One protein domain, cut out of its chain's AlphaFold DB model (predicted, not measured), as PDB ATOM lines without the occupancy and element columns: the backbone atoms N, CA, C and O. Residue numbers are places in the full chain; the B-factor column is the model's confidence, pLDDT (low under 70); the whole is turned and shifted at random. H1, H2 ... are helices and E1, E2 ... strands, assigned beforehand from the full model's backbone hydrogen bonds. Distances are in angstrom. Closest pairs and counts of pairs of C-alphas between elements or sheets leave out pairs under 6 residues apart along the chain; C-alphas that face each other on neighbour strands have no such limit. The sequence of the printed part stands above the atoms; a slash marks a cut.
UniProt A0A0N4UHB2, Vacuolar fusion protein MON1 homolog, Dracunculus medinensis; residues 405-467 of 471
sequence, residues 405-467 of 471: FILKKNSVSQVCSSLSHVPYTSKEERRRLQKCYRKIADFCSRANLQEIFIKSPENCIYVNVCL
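Overview. This is residues 405 to 467 of the 471 residues of the protein "Vacuolar fusion protein MON1 homolog" of Dracunculus medinensis (UniProt A0A0N4UHB2). One sheet of two hairpins set side by side, E1 with E2 and E3 with E4, has a single long helix, H1, running slantwise over one face; the other face is bare. The helix covers the E4 and E3 half of the sheet and leaves the E2 edge uncovered. The printed part has 63 residues with one named helix and four named strands, in the order E1, E2, H1, E3, E4; the sheet is mixed, in the order E2, E1, E4, E3, and the class is mixed, helices and strands. The whole is compact, with a radius of gyration of the C-alphas of 11.8 A, and elongated in outline, spanning 32 by 20 by 15 A.

Arrangement. E1, residues 405 to 409, and E2, residues 414 to 417, form a hairpin, antiparallel at 169 degrees, with N 407 and O 416 2.9 A apart, within hydrogen-bond range. On its other side E1 is parallel to E4, residues 459 to 466, at 13 degrees; N 408 and O 464 are 2.8 A apart, within hydrogen-bond range. E4 and E3, residues 451 to 456, form the second hairpin, antiparallel at 177 degrees, with N 454 and O 461 2.9 A apart, within hydrogen-bond range. E2 and E3 are the edge strands and are apart. H1, residues 427 to 447, is on the sheet at a height over the sheet of 9.7 A. It lies over E4 and E3, slantwise to the strands, at 45 degrees to E3 on the local plane. The closest C-alphas of H1 and E4 are those of Leu 433 and Asn 459, 7.6 A apart, while H1 and E3 are near each other, with 7 pairs of C-alphas within 10 A. E2, H1 and E3 make a split strand-helix-strand unit, two strands running the same way with E1 and E4 between them in the sheet, and its crossover is left-handed. In H1, 16 of 17 O i to N i+4 pairs are within hydrogen-bond range.

Along the chain. E1 begins at C-alpha 405, (129.217, 129.606, 117.266), and is 13.6 A long; E2 is 10.6 A long. H1 starts at C-alpha 427, (130.131, 147.135, 119.834), and is 30.0 A long. E3 is 16.7 A long, and E4, 21.6 A long, ends at C-alpha 466, (129.627, 118.988, 124.856).

Size, cuts and confidence. The two C-alphas farthest apart are those of Val 412 and Pro 457, at 33.6 A. The printed part has no cut, and no link is long; the link from E2 to H1, 9 residues, is short, and the other three are tight. The mean pLDDT of the printed part is 77.5, and the model's confidence is low, under 70, at residues 449 to 451 and 462 to 467.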
ATOM      1  N   PHE A 405     129.377 130.753 116.373       82.38
ATOM      2  CA  PHE A 405     129.217 129.606 117.266       82.38
ATOM      3  C   PHE A 405     129.962 129.733 118.592       82.38
ATOM      4  O   PHE A 405     130.923 130.493 118.720       82.38
ATOM      5  N   ILE A 406     129.509 128.965 119.584       82.67
ATOM      6  CA  ILE A 406     130.209 128.714 120.845       82.67
ATOM      7  C   ILE A 406     130.249 127.208 121.092       82.67
ATOM      8  O   ILE A 406     129.205 126.557 121.095       82.67
ATOM      9  N   LEU A 407     131.436 126.670 121.371       80.30
ATOM     10  CA  LEU A 407     131.596 125.300 121.855       80.30
ATOM     11  C   LEU A 407     132.103 125.346 123.289       80.30
ATOM     12  O   LEU A 407     133.070 126.045 123.595       80.30
ATOM     13  N   LYS A 408     131.464 124.589 124.171       80.12
ATOM     14  CA  LYS A 408     131.809 124.518 125.587       80.12
ATOM     15  C   LYS A 408     132.007 123.073 126.006       80.12
ATOM     16  O   LYS A 408     131.147 122.231 125.765       80.12
ATOM     17  N   LYS A 409     133.099 122.800 126.718       78.96
ATOM     18  CA  LYS A 409     133.336 121.519 127.389       78.96
ATOM     19  C   LYS A 409     133.105 121.697 128.880       78.96
ATOM     20  O   LYS A 409     133.971 122.211 129.590       78.96
ATOM     21  N   ASN A 410     131.947 121.246 129.357       77.94
ATOM     22  CA  ASN A 410     131.557 121.395 130.764       77.94
ATOM     23  C   ASN A 410     132.529 120.696 131.722       77.94
ATOM     24  O   ASN A 410     132.809 121.228 132.787       77.94
ATOM     25  N   SER A 411     133.086 119.544 131.333       76.44
ATOM     26  CA  SER A 411     133.955 118.743 132.209       76.44
ATOM     27  C   SER A 411     135.237 119.461 132.647       76.44
ATOM     28  O   SER A 411     135.880 119.033 133.598       76.44
ATOM     29  N   VAL A 412     135.652 120.502 131.919       80.74
ATOM     30  CA  VAL A 412     136.852 121.297 132.223       80.74
ATOM     31  C   VAL A 412     136.590 122.803 132.193       80.74
ATOM     32  O   VAL A 412     137.534 123.585 132.255       80.74
ATOM     33  N   SER A 413     135.320 123.212 132.096       87.65
ATOM     34  CA  SER A 413     134.892 124.615 132.048       87.65
ATOM     35  C   SER A 413     135.674 125.453 131.030       87.65
ATOM     36  O   SER A 413     136.166 126.543 131.325       87.65
ATOM     37  N   GLN A 414     135.808 124.922 129.819       89.65
ATOM     38  CA  GLN A 414     136.504 125.569 128.710       89.65
ATOM     39  C   GLN A 414     135.527 125.921 127.599       89.65
ATOM     40  O   GLN A 414     134.589 125.167 127.333       89.65
ATOM     41  N   VAL A 415     135.769 127.048 126.936       87.86
ATOM     42  CA  VAL A 415     134.939 127.537 125.840       87.86
ATOM     43  C   VAL A 415     135.798 128.024 124.677       87.86
ATOM     44  O   VAL A 415     136.855 128.624 124.872       87.86
ATOM     45  N   CYS A 416     135.322 127.801 123.461       84.21
ATOM     46  CA  CYS A 416     135.788 128.496 122.273       84.21
ATOM     47  C   CYS A 416     134.609 129.117 121.526       84.21
ATOM     48  O   CYS A 416     133.451 128.740 121.720       84.21
ATOM     49  N   SER A 417     134.906 130.105 120.696       86.11
ATOM     50  CA  SER A 417     133.907 130.768 119.872       86.11
ATOM     51  C   SER A 417     134.496 131.134 118.530       86.11
ATOM     52  O   SER A 417     135.695 131.403 118.458       86.11
ATOM     53  N   SER A 418     133.646 131.203 117.510       84.69
ATOM     54  CA  SER A 418     134.062 131.689 116.201       84.69
ATOM     55  C   SER A 418     134.524 133.143 116.239       84.69
ATOM     56  O   SER A 418     134.178 133.895 117.159       84.69
ATOM     57  N   LEU A 419     135.253 133.560 115.204       80.71
ATOM     58  CA  LEU A 419     135.524 134.975 114.973       80.71
ATOM     59  C   LEU A 419     134.207 135.750 114.793       80.71
ATOM     60  O   LEU A 419     133.225 135.247 114.242       80.71
ATOM     61  N   SER A 420     134.180 136.995 115.268       78.17
ATOM     62  CA  SER A 420     133.065 137.903 115.000       78.17
ATOM     63  C   SER A 420     133.157 138.433 113.569       78.17
ATOM     64  O   SER A 420     133.997 139.281 113.280       78.17
ATOM     65  N   HIS A 421     132.278 137.957 112.690       78.36
ATOM     66  CA  HIS A 421     132.114 138.469 111.329       78.36
ATOM     67  C   HIS A 421     130.795 139.248 111.198       78.36
ATOM     68  O   HIS A 421     130.002 139.275 112.137       78.36
ATOM     69  N   VAL A 422     130.543 139.898 110.055       77.17
ATOM     70  CA  VAL A 422     129.233 140.514 109.752       77.17
ATOM     71  C   VAL A 422     128.117 139.488 110.022       77.17
ATOM     72  O   VAL A 422     128.221 138.377 109.497       77.17
ATOM     73  N   PRO A 423     127.077 139.820 110.819       82.49
ATOM     74  CA  PRO A 423     126.659 141.157 111.273       82.49
ATOM     75  C   PRO A 423     127.047 141.508 112.732       82.49
ATOM     76  O   PRO A 423     126.272 142.145 113.434       82.49
ATOM     77  N   TYR A 424     128.194 141.048 113.239       85.34
ATOM     78  CA  TYR A 424     128.661 141.271 114.619       85.34
ATOM     79  C   TYR A 424     129.971 142.074 114.689       85.34
ATOM     80  O   TYR A 424     130.890 141.753 115.452       85.34
ATOM     81  N   THR A 425     130.087 143.126 113.881       85.07
ATOM     82  CA  THR A 425     131.316 143.928 113.787       85.07
ATOM     83  C   THR A 425     131.327 145.081 114.789       85.07
ATOM     84  O   THR A 425     132.373 145.346 115.384       85.07
ATOM     85  N   SER A 426     130.181 145.720 115.039       87.06
ATOM     86  CA  SER A 426     130.051 146.837 115.986       87.06
ATOM     87  C   SER A 426     129.971 146.397 117.457       87.06
ATOM     88  O   SER A 426     129.634 145.254 117.789       87.06
ATOM     89  N   LYS A 427     130.246 147.336 118.375       83.52
ATOM     90  CA  LYS A 427     130.131 147.135 119.834       83.52
ATOM     91  C   LYS A 427     128.688 146.782 120.216       83.52
ATOM     92  O   LYS A 427     128.465 145.884 121.030       83.52
ATOM     93  N   GLU A 428     127.711 147.442 119.604       84.46
ATOM     94  CA  GLU A 428     126.278 147.243 119.821       84.46
ATOM     95  C   GLU A 428     125.819 145.859 119.346       84.46
ATOM     96  O   GLU A 428     125.123 145.152 120.081       84.46
ATOM     97  N   GLU A 429     126.249 145.423 118.158       88.15
ATOM     98  CA  GLU A 429     125.911 144.096 117.632       88.15
ATOM     99  C   GLU A 429     126.524 142.977 118.477       88.15
ATOM    100  O   GLU A 429     125.847 141.993 118.781       88.15
ATOM    101  N   ARG A 430     127.772 143.134 118.937       86.06
ATOM    102  CA  ARG A 430     128.407 142.169 119.853       86.06
ATOM    103  C   ARG A 430     127.698 142.115 121.204       86.06
ATOM    104  O   ARG A 430     127.468 141.027 121.734       86.06
ATOM    105  N   ARG A 431     127.265 143.261 121.742       83.24
ATOM    106  CA  ARG A 431     126.424 143.313 122.953       83.24
ATOM    107  C   ARG A 431     125.096 142.581 122.744       83.24
ATOM    108  O   ARG A 431     124.649 141.861 123.639       83.24
ATOM    109  N   ARG A 432     124.471 142.724 121.570       84.70
ATOM    110  CA  ARG A 432     123.239 142.005 121.198       84.70
ATOM    111  C   ARG A 432     123.472 140.494 121.122       84.70
ATOM    112  O   ARG A 432     122.700 139.736 121.711       84.70
ATOM    113  N   LEU A 433     124.569 140.065 120.497       86.76
ATOM    114  CA  LEU A 433     124.993 138.665 120.442       86.76
ATOM    115  C   LEU A 433     125.195 138.076 121.848       86.76
ATOM    116  O   LEU A 433     124.667 137.013 122.163       86.76
ATOM    117  N   GLN A 434     125.882 138.794 122.737       84.81
ATOM    118  CA  GLN A 434     126.088 138.365 124.125       84.81
ATOM    119  C   GLN A 434     124.779 138.276 124.913       84.81
ATOM    120  O   GLN A 434     124.584 137.320 125.663       84.81
ATOM    121  N   LYS A 435     123.859 139.242 124.745       82.40
ATOM    122  CA  LYS A 435     122.509 139.167 125.333       82.40
ATOM    123  C   LYS A 435     121.788 137.899 124.872       82.40
ATOM    124  O   LYS A 435     121.128 137.255 125.685       82.40
ATOM    125  N   CYS A 436     121.932 137.531 123.599       83.99
ATOM    126  CA  CYS A 436     121.374 136.295 123.062       83.99
ATOM    127  C   CYS A 436     122.004 135.066 123.734       83.99
ATOM    128  O   CYS A 436     121.283 134.257 124.312       83.99
ATOM    129  N   TYR A 437     123.336 134.975 123.777       85.72
ATOM    130  CA  TYR A 437     124.025 133.850 124.413       85.72
ATOM    131  C   TYR A 437     123.746 133.702 125.910       85.72
ATOM    132  O   TYR A 437     123.671 132.572 126.383       85.72
ATOM    133  N   ARG A 438     123.540 134.798 126.652       80.84
ATOM    134  CA  ARG A 438     123.097 134.728 128.056       80.84
ATOM    135  C   ARG A 438     121.732 134.062 128.181       80.84
ATOM    136  O   ARG A 438     121.600 133.086 128.909       80.84
ATOM    137  N   LYS A 439     120.752 134.512 127.389       80.58
ATOM    138  CA  LYS A 439     119.415 133.894 127.353       80.58
ATOM    139  C   LYS A 439     119.488 132.410 126.988       80.58
ATOM    140  O   LYS A 439     118.754 131.611 127.562       80.58
ATOM    141  N   ILE A 440     120.378 132.046 126.063       79.59
ATOM    142  CA  ILE A 440     120.621 130.651 125.681       79.59
ATOM    143  C   ILE A 440     121.237 129.863 126.832       79.59
ATOM    144  O   ILE A 440     120.755 128.781 127.129       79.59
ATOM    145  N   ALA A 441     122.262 130.384 127.505       77.89
ATOM    146  CA  ALA A 441     122.897 129.710 128.637       77.89
ATOM    147  C   ALA A 441     121.894 129.450 129.779       77.89
ATOM    148  O   ALA A 441     121.824 128.340 130.315       77.89
ATOM    149  N   ASP A 442     121.055 130.439 130.091       75.99
ATOM    150  CA  ASP A 442     119.986 130.326 131.089       75.99
ATOM    151  C   ASP A 442     118.891 129.340 130.654       75.99
ATOM    152  O   ASP A 442     118.236 128.699 131.477       75.99
ATOM    153  N   PHE A 443     118.650 129.212 129.350       77.60
ATOM    154  CA  PHE A 443     117.718 128.230 128.807       77.60
ATOM    155  C   PHE A 443     118.308 126.813 128.826       77.60
ATOM    156  O   PHE A 443     117.673 125.908 129.361       77.60
ATOM    157  N   CYS A 444     119.533 126.621 128.329       74.44
ATOM    158  CA  CYS A 444     120.222 125.330 128.314       74.44
ATOM    159  C   CYS A 444     120.426 124.772 129.724       74.44
ATOM    160  O   CYS A 444     120.270 123.571 129.914       74.44
ATOM    161  N   SER A 445     120.722 125.620 130.716       73.95
ATOM    162  CA  SER A 445     120.861 125.184 132.113       73.95
ATOM    163  C   SER A 445     119.545 124.678 132.712       73.95
ATOM    164  O   SER A 445     119.547 123.670 133.410       73.95
ATOM    165  N   ARG A 446     118.410 125.320 132.398       74.39
ATOM    166  CA  ARG A 446     117.075 124.880 132.845       74.39
ATOM    167  C   ARG A 446     116.561 123.652 132.096       74.39
ATOM    168  O   ARG A 446     115.897 122.814 132.693       74.39
ATOM    169  N   ALA A 447     116.842 123.566 130.798       76.92
ATOM    170  CA  ALA A 447     116.343 122.509 129.920       76.92
ATOM    171  C   ALA A 447     117.304 121.311 129.779       76.92
ATOM    172  O   ALA A 447     116.950 120.331 129.129       76.92
ATOM    173  N   ASN A 448     118.503 121.382 130.368       73.25
ATOM    174  CA  ASN A 448     119.575 120.386 130.249       73.25
ATOM    175  C   ASN A 448     119.935 120.037 128.787       73.25
ATOM    176  O   ASN A 448     120.132 118.874 128.433       73.25
ATOM    177  N   LEU A 449     119.978 121.052 127.918       69.06
ATOM    178  CA  LEU A 449     120.264 120.884 126.489       69.06
ATOM    179  C   LEU A 449     121.770 120.863 126.213       69.06
ATOM    180  O   LEU A 449     122.522 121.680 126.747       69.06
ATOM    181  N   GLN A 450     122.181 119.956 125.327       69.26
ATOM    182  CA  GLN A 450     123.570 119.790 124.885       69.26
ATOM    183  C   GLN A 450     123.881 120.578 123.613       69.26
ATOM    184  O   GLN A 450     125.017 120.964 123.383       69.26
ATOM    185  N   GLU A 451     122.879 120.850 122.789       69.63
ATOM    186  CA  GLU A 451     123.059 121.497 121.499       69.63
ATOM    187  C   GLU A 451     121.842 122.362 121.201       69.63
ATOM    188  O   GLU A 451     120.700 121.965 121.448       69.63
ATOM    189  N   ILE A 452     122.083 123.566 120.697       71.24
ATOM    190  CA  ILE A 452     121.020 124.469 120.282       71.24
ATOM    191  C   ILE A 452     121.475 125.287 119.080       71.24
ATOM    192  O   ILE A 452     122.538 125.908 119.071       71.24
ATOM    193  N   PHE A 453     120.627 125.294 118.060       73.52
ATOM    194  CA  PHE A 453     120.770 126.138 116.889       73.52
ATOM    195  C   PHE A 453     119.615 127.133 116.877       73.52
ATOM    196  O   PHE A 453     118.447 126.742 116.920       73.52
ATOM    197  N   ILE A 454     119.935 128.422 116.850       73.96
ATOM    198  CA  ILE A 454     118.946 129.496 116.797       73.96
ATOM    199  C   ILE A 454     119.037 130.160 115.440       73.96
ATOM    200  O   ILE A 454     120.081 130.698 115.094       73.96
ATOM    201  N   LYS A 455     117.912 130.175 114.723       75.01
ATOM    202  CA  LYS A 455     117.739 130.915 113.476       75.01
ATOM    203  C   LYS A 455     116.631 131.946 113.649       75.01
ATOM    204  O   LYS A 455     115.468 131.602 113.843       75.01
ATOM    205  N   SER A 456     116.999 133.215 113.582       75.56
ATOM    206  CA  SER A 456     116.100 134.362 113.543       75.56
ATOM    207  C   SER A 456     116.615 135.381 112.522       75.56
ATOM    208  O   SER A 456     117.787 135.313 112.143       75.56
ATOM    209  N   PRO A 457     115.788 136.347 112.079       74.25
ATOM    210  CA  PRO A 457     116.232 137.393 111.157       74.25
ATOM    211  C   PRO A 457     117.444 138.177 111.668       74.25
ATOM    212  O   PRO A 457     118.207 138.724 110.880       74.25
ATOM    213  N   GLU A 458     117.620 138.234 112.990       73.88
ATOM    214  CA  GLU A 458     118.689 139.001 113.611       73.88
ATOM    215  C   GLU A 458     119.845 138.145 114.149       73.88
ATOM    216  O   GLU A 458     120.892 138.702 114.486       73.88
ATOM    217  N   ASN A 459     119.668 136.830 114.314       74.44
ATOM    218  CA  ASN A 459     120.691 135.930 114.848       74.44
ATOM    219  C   ASN A 459     120.586 134.550 114.203       74.44
ATOM    220  O   ASN A 459     119.564 133.882 114.348       74.44
ATOM    221  N   CYS A 460     121.671 134.086 113.593       73.46
ATOM    222  CA  CYS A 460     121.817 132.694 113.200       73.46
ATOM    223  C   CYS A 460     123.055 132.106 113.878       73.46
ATOM    224  O   CYS A 460     124.186 132.315 113.438       73.46
ATOM    225  N   ILE A 461     122.850 131.469 115.030       73.55
ATOM    226  CA  ILE A 461     123.928 131.104 115.950       73.55
ATOM    227  C   ILE A 461     123.794 129.677 116.459       73.55
ATOM    228  O   ILE A 461     122.691 129.156 116.638       73.55
ATOM    229  N   TYR A 462     124.941 129.072 116.740       69.08
ATOM    230  CA  TYR A 462     125.049 127.694 117.197       69.08
ATOM    231  C   TYR A 462     125.760 127.613 118.548       69.08
ATOM    232  O   TYR A 462     126.819 128.206 118.746       69.08
ATOM    233  N   VAL A 463     125.193 126.868 119.494       62.90
ATOM    234  CA  VAL A 463     125.830 126.582 120.783       62.90
ATOM    235  C   VAL A 463     125.860 125.079 120.993       62.90
ATOM    236  O   VAL A 463     124.811 124.442 121.065       62.90
ATOM    237  N   ASN A 464     127.062 124.533 121.159       62.05
ATOM    238  CA  ASN A 464     127.266 123.146 121.555       62.05
ATOM    239  C   ASN A 464     127.908 123.096 122.944       62.05
ATOM    240  O   ASN A 464     129.020 123.578 123.172       62.05
ATOM    241  N   VAL A 465     127.181 122.521 123.885       57.98
ATOM    242  CA  VAL A 465     127.612 122.199 125.236       57.98
ATOM    243  C   VAL A 465     127.926 120.704 125.255       57.98
ATOM    244  O   VAL A 465     127.080 119.867 125.562       57.98
ATOM    245  N   CYS A 466     129.168 120.366 124.921       54.46
ATOM    246  CA  CYS A 466     129.627 118.988 124.856       54.46
ATOM    247  C   CYS A 466     129.625 118.386 126.275       54.46
ATOM    248  O   CYS A 466     130.404 118.797 127.149       54.46
ATOM    249  N   LEU A 467     128.723 117.431 126.520       38.48
ATOM    250  CA  LEU A 467     128.726 116.589 127.712       38.48
ATOM    251  C   LEU A 467     129.413 115.268 127.380       38.48
ATOM    252  O   LEU A 467     128.893 114.475 126.608       38.48
TER     253      LEU A 467